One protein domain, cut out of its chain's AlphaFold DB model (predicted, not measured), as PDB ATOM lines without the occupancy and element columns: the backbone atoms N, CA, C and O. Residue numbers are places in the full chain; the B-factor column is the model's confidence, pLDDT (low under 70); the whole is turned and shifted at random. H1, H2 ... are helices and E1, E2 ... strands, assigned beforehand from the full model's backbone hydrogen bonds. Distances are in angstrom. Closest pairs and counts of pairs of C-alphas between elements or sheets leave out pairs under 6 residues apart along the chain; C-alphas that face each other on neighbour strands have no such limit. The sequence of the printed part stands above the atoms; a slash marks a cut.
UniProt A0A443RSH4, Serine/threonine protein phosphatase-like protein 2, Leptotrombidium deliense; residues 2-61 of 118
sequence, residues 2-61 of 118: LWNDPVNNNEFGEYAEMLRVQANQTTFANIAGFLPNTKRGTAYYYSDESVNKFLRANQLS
ATOM      1  N   LEU A   2     123.062 197.246 175.868       61.72
ATOM      2  CA  LEU A   2     124.174 198.040 175.341       61.72
ATOM      3  C   LEU A   2     125.090 198.431 176.522       61.72
ATOM      4  O   LEU A   2     124.573 198.808 177.569       61.72
ATOM      5  N   TRP A   3     126.414 198.326 176.353       82.94
ATOM      6  CA  TRP A   3     127.461 198.829 177.273       82.94
ATOM      7  C   TRP A   3     127.621 198.153 178.648       82.94
ATOM      8  O   TRP A   3     128.382 198.638 179.482       82.94
ATOM      9  N   ASN A   4     126.949 197.030 178.910       93.44
ATOM     10  CA  ASN A   4     127.290 196.206 180.079       93.44
ATOM     11  C   ASN A   4     128.679 195.577 179.876       93.44
ATOM     12  O   ASN A   4     129.023 195.353 178.725       93.44
ATOM     13  N   ASP A   5     129.432 195.201 180.914       95.94
ATOM     14  CA  ASP A   5     130.746 194.527 180.777       95.94
ATOM     15  C   ASP A   5     130.820 193.264 181.669       95.94
ATOM     16  O   ASP A   5     130.364 193.310 182.814       95.94
ATOM     17  N   PRO A   6     131.338 192.121 181.173       96.25
ATOM     18  CA  PRO A   6     131.574 190.947 182.004       96.25
ATOM     19  C   PRO A   6     132.752 191.206 182.940       96.25
ATOM     20  O   PRO A   6     133.751 191.799 182.541       96.25
ATOM     21  N   VAL A   7     132.664 190.699 184.161       95.25
ATOM     22  CA  VAL A   7     133.771 190.735 185.124       95.25
ATOM     23  C   VAL A   7     133.925 189.370 185.767       95.25
ATOM     24  O   VAL A   7     132.938 188.665 185.991       95.25
ATOM     25  N   ASN A   8     135.164 188.984 186.054       93.38
ATOM     26  CA  ASN A   8     135.421 187.763 186.807       93.38
ATOM     27  C   ASN A   8     135.081 187.960 188.299       93.38
ATOM     28  O   ASN A   8     134.856 189.077 188.761       93.38
ATOM     29  N   ASN A   9     135.045 186.872 189.072       90.12
ATOM     30  CA  ASN A   9     134.640 186.933 190.483       90.12
ATOM     31  C   ASN A   9     135.540 187.829 191.352       90.12
ATOM     32  O   ASN A   9     135.033 188.462 192.277       90.12
ATOM     33  N   ASN A  10     136.842 187.900 191.058       92.31
ATOM     34  CA  ASN A  10     137.765 188.752 191.807       92.31
ATOM     35  C   ASN A  10     137.494 190.226 191.489       92.31
ATOM     36  O   ASN A  10     137.249 191.007 192.405       92.31
ATOM     37  N   GLU A  11     137.428 190.579 190.201       93.12
ATOM     38  CA  GLU A  11     137.083 191.933 189.738       93.12
ATOM     39  C   GLU A  11     135.725 192.384 190.286       93.12
ATOM     40  O   GLU A  11     135.575 193.508 190.756       93.12
ATOM     41  N   PHE A  12     134.730 191.494 190.278       92.69
ATOM     42  CA  PHE A  12     133.411 191.785 190.829       92.69
ATOM     43  C   PHE A  12     133.485 192.116 192.326       92.69
ATOM     44  O   PHE A  12     132.854 193.073 192.772       92.69
ATOM     45  N   GLY A  13     134.264 191.353 193.101       91.38
ATOM     46  CA  GLY A  13     134.479 191.608 194.527       91.38
ATOM     47  C   GLY A  13     135.183 192.940 194.788       91.38
ATOM     48  O   GLY A  13     134.731 193.723 195.622       91.38
ATOM     49  N   GLU A  14     136.240 193.233 194.031       92.00
ATOM     50  CA  GLU A  14     136.981 194.495 194.121       92.00
ATOM     51  C   GLU A  14     136.100 195.701 193.772       92.00
ATOM     52  O   GLU A  14     136.086 196.699 194.496       92.00
ATOM     53  N   TYR A  15     135.309 195.612 192.701       91.88
ATOM     54  CA  TYR A  15     134.402 196.688 192.300       91.88
ATOM     55  C   TYR A  15     133.256 196.879 193.289       91.88
ATOM     56  O   TYR A  15     132.891 198.021 193.574       91.88
ATOM     57  N   ALA A  16     132.714 195.797 193.852       90.00
ATOM     58  CA  ALA A  16     131.709 195.887 194.905       90.00
ATOM     59  C   ALA A  16     132.261 196.617 196.138       90.00
ATOM     60  O   ALA A  16     131.587 197.487 196.692       90.00
ATOM     61  N   GLU A  17     133.496 196.308 196.537       88.56
ATOM     62  CA  GLU A  17     134.149 196.950 197.677       88.56
ATOM     63  C   GLU A  17     134.444 198.431 197.412       88.56
ATOM     64  O   GLU A  17     134.124 199.290 198.235       88.56
ATOM     65  N   MET A  18     134.969 198.757 196.229       87.81
ATOM     66  CA  MET A  18     135.201 200.141 195.818       87.81
ATOM     67  C   MET A  18     133.906 200.967 195.857       87.81
ATOM     68  O   MET A  18     133.890 202.079 196.388       87.81
ATOM     69  N   LEU A  19     132.808 200.420 195.331       86.19
ATOM     70  CA  LEU A  19     131.503 201.079 195.328       86.19
ATOM     71  C   LEU A  19     130.938 201.264 196.742       86.19
ATOM     72  O   LEU A  19     130.369 202.313 197.045       86.19
ATOM     73  N   ARG A  20     131.128 200.275 197.625       84.19
ATOM     74  CA  ARG A  20     130.742 200.365 199.039       84.19
ATOM     75  C   ARG A  20     131.452 201.525 199.737       84.19
ATOM     76  O   ARG A  20     130.802 202.314 200.422       84.19
ATOM     77  N   VAL A  21     132.767 201.649 199.534       82.94
ATOM     78  CA  VAL A  21     133.584 202.732 200.105       82.94
ATOM     79  C   VAL A  21     133.145 204.098 199.570       82.94
ATOM     80  O   VAL A  21     132.961 205.024 200.353       82.94
ATOM     81  N   GLN A  22     132.916 204.229 198.259       79.19
ATOM     82  CA  GLN A  22     132.513 205.499 197.638       79.19
ATOM     83  C   GLN A  22     131.134 205.993 198.090       79.19
ATOM     84  O   GLN A  22     130.915 207.198 198.195       79.19
ATOM     85  N   ALA A  23     130.201 205.083 198.365       75.06
ATOM     86  CA  ALA A  23     128.843 205.443 198.751       75.06
ATOM     87  C   ALA A  23     128.702 205.858 200.231       75.06
ATOM     88  O   ALA A  23     127.605 206.237 200.636       75.06
ATOM     89  N   ASN A  24     129.761 205.765 201.057       69.69
ATOM     90  CA  ASN A  24     129.666 205.835 202.527       69.69
ATOM     91  C   ASN A  24     128.556 204.917 203.093       69.69
ATOM     92  O   ASN A  24     127.958 205.196 204.133       69.69
ATOM     93  N   GLN A  25     128.257 203.818 202.393       63.03
ATOM     94  CA  GLN A  25     127.176 202.896 202.727       63.03
ATOM     95  C   GLN A  25     127.748 201.602 203.300       63.03
ATOM     96  O   GLN A  25     128.748 201.061 202.833       63.03
ATOM     97  N   THR A  26     127.083 201.066 204.321       56.12
ATOM     98  CA  THR A  26     127.439 199.782 204.941       56.12
ATOM     99  C   THR A  26     127.023 198.578 204.101       56.12
ATOM    100  O   THR A  26     127.549 197.488 204.304       56.12
ATOM    101  N   THR A  27     126.102 198.753 203.152       53.44
ATOM    102  CA  THR A  27     125.549 197.672 202.333       53.44
ATOM    103  C   THR A  27     125.411 198.127 200.888       53.44
ATOM    104  O   THR A  27     124.592 198.981 200.566       53.44
ATOM    105  N   PHE A  28     126.224 197.548 200.003       60.75
ATOM    106  CA  PHE A  28     125.985 197.661 198.573       60.75
ATOM    107  C   PHE A  28     124.929 196.625 198.186       60.75
ATOM    108  O   PHE A  28     125.069 195.443 198.514       60.75
ATOM    109  N   ALA A  29     123.873 197.046 197.492       59.62
ATOM    110  CA  ALA A  29     122.936 196.103 196.905       59.62
ATOM    111  C   ALA A  29     123.645 195.424 195.729       59.62
ATOM    112  O   ALA A  29     123.614 195.914 194.605       59.62
ATOM    113  N   ASN A  30     124.316 194.301 195.985       66.50
ATOM    114  CA  ASN A  30     124.579 193.326 194.940       66.50
ATOM    115  C   ASN A  30     123.209 192.919 194.378       66.50
ATOM    116  O   ASN A  30     122.483 192.137 194.997       66.50
ATOM    117  N   ILE A  31     122.824 193.496 193.240       76.06
ATOM    118  CA  ILE A  31     121.531 193.222 192.618       76.06
ATOM    119  C   ILE A  31     121.675 191.905 191.861       76.06
ATOM    120  O   ILE A  31     121.778 191.902 190.643       76.06
ATOM    121  N   ALA A  32     121.731 190.783 192.580       83.81
ATOM    122  CA  ALA A  32     121.768 189.436 192.005       83.81
ATOM    123  C   ALA A  32     122.856 189.227 190.924       83.81
ATOM    124  O   ALA A  32     122.581 188.699 189.844       83.81
ATOM    125  N   GLY A  33     124.087 189.657 191.212       91.31
ATOM    126  CA  GLY A  33     125.246 189.495 190.332       91.31
ATOM    127  C   GLY A  33     125.489 190.661 189.372       91.31
ATOM    128  O   GLY A  33     126.217 190.493 188.398       91.31
ATOM    129  N   PHE A  34     124.907 191.834 189.633       93.62
ATOM    130  CA  PHE A  34     125.117 193.050 188.843       93.62
ATOM    131  C   PHE A  34     125.621 194.208 189.714       93.62
ATOM    132  O   PHE A  34     125.131 194.411 190.828       93.62
ATOM    133  N   LEU A  35     126.561 194.996 189.181       93.06
ATOM    134  CA  LEU A  35     127.087 196.225 189.796       93.06
ATOM    135  C   LEU A  35     127.039 197.376 188.784       93.06
ATOM    136  O   LEU A  35     127.218 197.121 187.598       93.06
ATOM    137  N   PRO A  36     126.835 198.637 189.193       92.06
ATOM    138  CA  PRO A  36     126.987 199.790 188.310       92.06
ATOM    139  C   PRO A  36     128.358 199.811 187.633       92.06
ATOM    140  O   PRO A  36     129.383 199.606 188.286       92.06
ATOM    141  N   ASN A  37     128.381 200.080 186.328       92.94
ATOM    142  CA  ASN A  37     129.625 200.113 185.572       92.94
ATOM    143  C   ASN A  37     130.292 201.495 185.655       92.94
ATOM    144  O   ASN A  37     129.992 202.413 184.887       92.94
ATOM    145  N   THR A  38     131.221 201.637 186.597       91.31
ATOM    146  CA  THR A  38     131.957 202.887 186.837       91.31
ATOM    147  C   THR A  38     132.888 203.256 185.684       91.31
ATOM    148  O   THR A  38     133.044 204.441 185.401       91.31
ATOM    149  N   LYS A  39     133.437 202.274 184.952       92.19
ATOM    150  CA  LYS A  39     134.248 202.501 183.737       92.19
ATOM    151  C   LYS A  39     133.447 203.187 182.627       92.19
ATOM    152  O   LYS A  39     134.024 203.933 181.840       92.19
ATOM    153  N   ARG A  40     132.140 202.927 182.528       92.31
ATOM    154  CA  ARG A  40     131.273 203.485 181.472       92.31
ATOM    155  C   ARG A  40     130.468 204.702 181.917       92.31
ATOM    156  O   ARG A  40     129.997 205.443 181.062       92.31
ATOM    157  N   GLY A  41     130.260 204.882 183.223       90.38
ATOM    158  CA  GLY A  41     129.359 205.908 183.767       90.38
ATOM    159  C   GLY A  41     127.870 205.631 183.508       90.38
ATOM    160  O   GLY A  41     127.022 206.482 183.755       90.38
ATOM    161  N   THR A  42     127.542 204.447 182.986       90.19
ATOM    162  CA  THR A  42     126.191 203.945 182.707       90.19
ATOM    163  C   THR A  42     126.240 202.417 182.630       90.19
ATOM    164  O   THR A  42     127.328 201.852 182.594       90.19
ATOM    165  N   ALA A  43     125.091 201.745 182.545       92.44
ATOM    166  CA  ALA A  43     124.998 200.284 182.452       92.44
ATOM    167  C   ALA A  43     125.630 199.542 183.657       92.44
ATOM    168  O   ALA A  43     125.860 200.130 184.717       92.44
ATOM    169  N   TYR A  44     125.844 198.227 183.522       93.50
ATOM    170  CA  TYR A  44     126.242 197.347 184.624       93.50
ATOM    171  C   TYR A  44     127.418 196.428 184.274       93.50
ATOM    172  O   TYR A  44     127.523 195.914 183.158       93.50
ATOM    173  N   TYR A  45     128.275 196.173 185.258       95.12
ATOM    174  CA  TYR A  45     129.070 194.958 185.312       95.12
ATOM    175  C   TYR A  45     128.165 193.776 185.648       95.12
ATOM    176  O   TYR A  45     127.240 193.914 186.453       95.12
ATOM    177  N   TYR A  46     128.435 192.614 185.063       95.94
ATOM    178  CA  TYR A  46     127.685 191.390 185.337       95.94
ATOM    179  C   TYR A  46     128.628 190.224 185.644       95.94
ATOM    180  O   TYR A  46     129.628 190.019 184.957       95.94
ATOM    181  N   SER A  47     128.308 189.483 186.707       95.44
ATOM    182  CA  SER A  47     129.135 188.400 187.243       95.44
ATOM    183  C   SER A  47     128.892 187.059 186.554       95.44
ATOM    184  O   SER A  47     127.856 186.841 185.918       95.44
ATOM    185  N   ASP A  48     129.784 186.103 186.805       95.56
ATOM    186  CA  ASP A  48     129.609 184.695 186.442       95.56
ATOM    187  C   ASP A  48     128.263 184.119 186.917       95.56
ATOM    188  O   ASP A  48     127.621 183.347 186.198       95.56
ATOM    189  N   GLU A  49     127.799 184.483 188.116       94.50
ATOM    190  CA  GLU A  49     126.509 184.030 188.652       94.50
ATOM    191  C   GLU A  49     125.349 184.493 187.763       94.50
ATOM    192  O   GLU A  49     124.504 183.684 187.358       94.50
ATOM    193  N   SER A  50     125.336 185.782 187.418       95.00
ATOM    194  CA  SER A  50     124.287 186.375 186.591       95.00
ATOM    195  C   SER A  50     124.247 185.753 185.188       95.00
ATOM    196  O   SER A  50     123.167 185.423 184.690       95.00
ATOM    197  N   VAL A  51     125.418 185.474 184.600       96.62
ATOM    198  CA  VAL A  51     125.559 184.770 183.316       96.62
ATOM    199  C   VAL A  51     124.973 183.366 183.406       96.62
ATOM    200  O   VAL A  51     124.135 182.988 182.591       96.62
ATOM    201  N   ASN A  52     125.361 182.591 184.420       96.25
ATOM    202  CA  ASN A  52     124.876 181.222 184.598       96.25
ATOM    203  C   ASN A  52     123.364 181.161 184.840       96.25
ATOM    204  O   ASN A  52     122.696 180.221 184.399       96.25
ATOM    205  N   LYS A  53     122.805 182.137 185.559       96.31
ATOM    206  CA  LYS A  53     121.359 182.252 185.764       96.31
ATOM    207  C   LYS A  53     120.643 182.573 184.453       96.31
ATOM    208  O   LYS A  53     119.669 181.898 184.127       96.31
ATOM    209  N   PHE A  54     121.149 183.543 183.692       96.62
ATOM    210  CA  PHE A  54     120.583 183.938 182.405       96.62
ATOM    211  C   PHE A  54     120.601 182.788 181.391       96.62
ATOM    212  O   PHE A  54     119.566 182.474 180.807       96.62
ATOM    213  N   LEU A  55     121.744 182.124 181.219       97.75
ATOM    214  CA  LEU A  55     121.889 181.020 180.269       97.75
ATOM    215  C   LEU A  55     120.947 179.857 180.597       97.75
ATOM    216  O   LEU A  55     120.228 179.390 179.717       97.75
ATOM    217  N   ARG A  56     120.875 179.446 181.873       98.06
ATOM    218  CA  ARG A  56     119.967 178.374 182.314       98.06
ATOM    219  C   ARG A  56     118.500 178.727 182.094       98.06
ATOM    220  O   ARG A  56     117.760 177.903 181.570       98.06
ATOM    221  N   ALA A  57     118.089 179.939 182.463       98.12
ATOM    222  CA  ALA A  57     116.700 180.373 182.318       98.12
ATOM    223  C   ALA A  57     116.238 180.412 180.851       98.12
ATOM    224  O   ALA A  57     115.060 180.202 180.580       98.12
ATOM    225  N   ASN A  58     117.162 180.653 179.916       98.06
ATOM    226  CA  ASN A  58     116.860 180.780 178.491       98.06
ATOM    227  C   ASN A  58     117.277 179.556 177.660       98.06
ATOM    228  O   ASN A  58     117.137 179.592 176.443       98.06
ATOM    229  N   GLN A  59     117.779 178.487 178.293       97.88
ATOM    230  CA  GLN A  59     118.264 177.279 177.608       97.88
ATOM    231  C   GLN A  59     119.335 177.593 176.543       97.88
ATOM    232  O   GLN A  59     119.364 177.005 175.465       97.88
ATOM    233  N   LEU A  60     120.222 178.542 176.852       97.25
ATOM    234  CA  LEU A  60     121.318 178.971 175.981       97.25
ATOM    235  C   LEU A  60     122.656 178.419 176.483       97.25
ATOM    236  O   LEU A  60     122.847 178.219 177.682       97.25
ATOM    237  N   SER A  61     123.609 178.229 175.568       96.19
ATOM    238  CA  SER A  61     124.954 177.748 175.906       96.19
ATOM    239  C   SER A  61     125.952 178.884 176.155       96.19
ATOM    240  O   SER A  61     126.755 178.793 177.082       96.19
TER     241      SER A  61
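This is residues 2 to 61 of the 118 residues of the protein "Serine/threonine protein phosphatase-like protein 2" of Leptotrombidium deliense (UniProt A0A443RSH4). A two-stranded antiparallel hairpin, E1 and E2, has helix H1 packed on it, while helix H2 leads off to one end, where residues 54 to 59 stick out. The printed part has 60 residues, with two named helices and two named strands in the order H1, E1, E2, H2 along the chain; of the 31 residues in named elements helices hold 25 and strands 6, and the class is mostly helix. The whole is only just compact, close to loose, with a radius of gyration of the C-alphas of 12.1 A, and spans 40 by 22 by 17 A.

E1, residues 34 to 36, and E2, residues 44 to 46, are a hairpin, with N 35 and O 45 within hydrogen-bond range at 3.0 A. The closest C-alphas of H1, residues 9 to 22, and E1 are those of Ala 16 and Leu 35, 6.9 A apart. H1 and H2, residues 48 to 58, are close but not clearly touching, the closest C-alphas, Asn 9 and Asp 48, being 6.8 A apart. In both helices every O i to N i+4 pair is within hydrogen-bond range.

H1 runs 20.0 A from C-alpha 9 at (134.640, 186.933, 190.483); H2 runs 15.5 A to C-alpha 58 at (116.860, 180.780, 178.491).

The printed part has no cut; the link H1 to E1 is long. Residues 2 and 24 to 30 have pLDDT under 70.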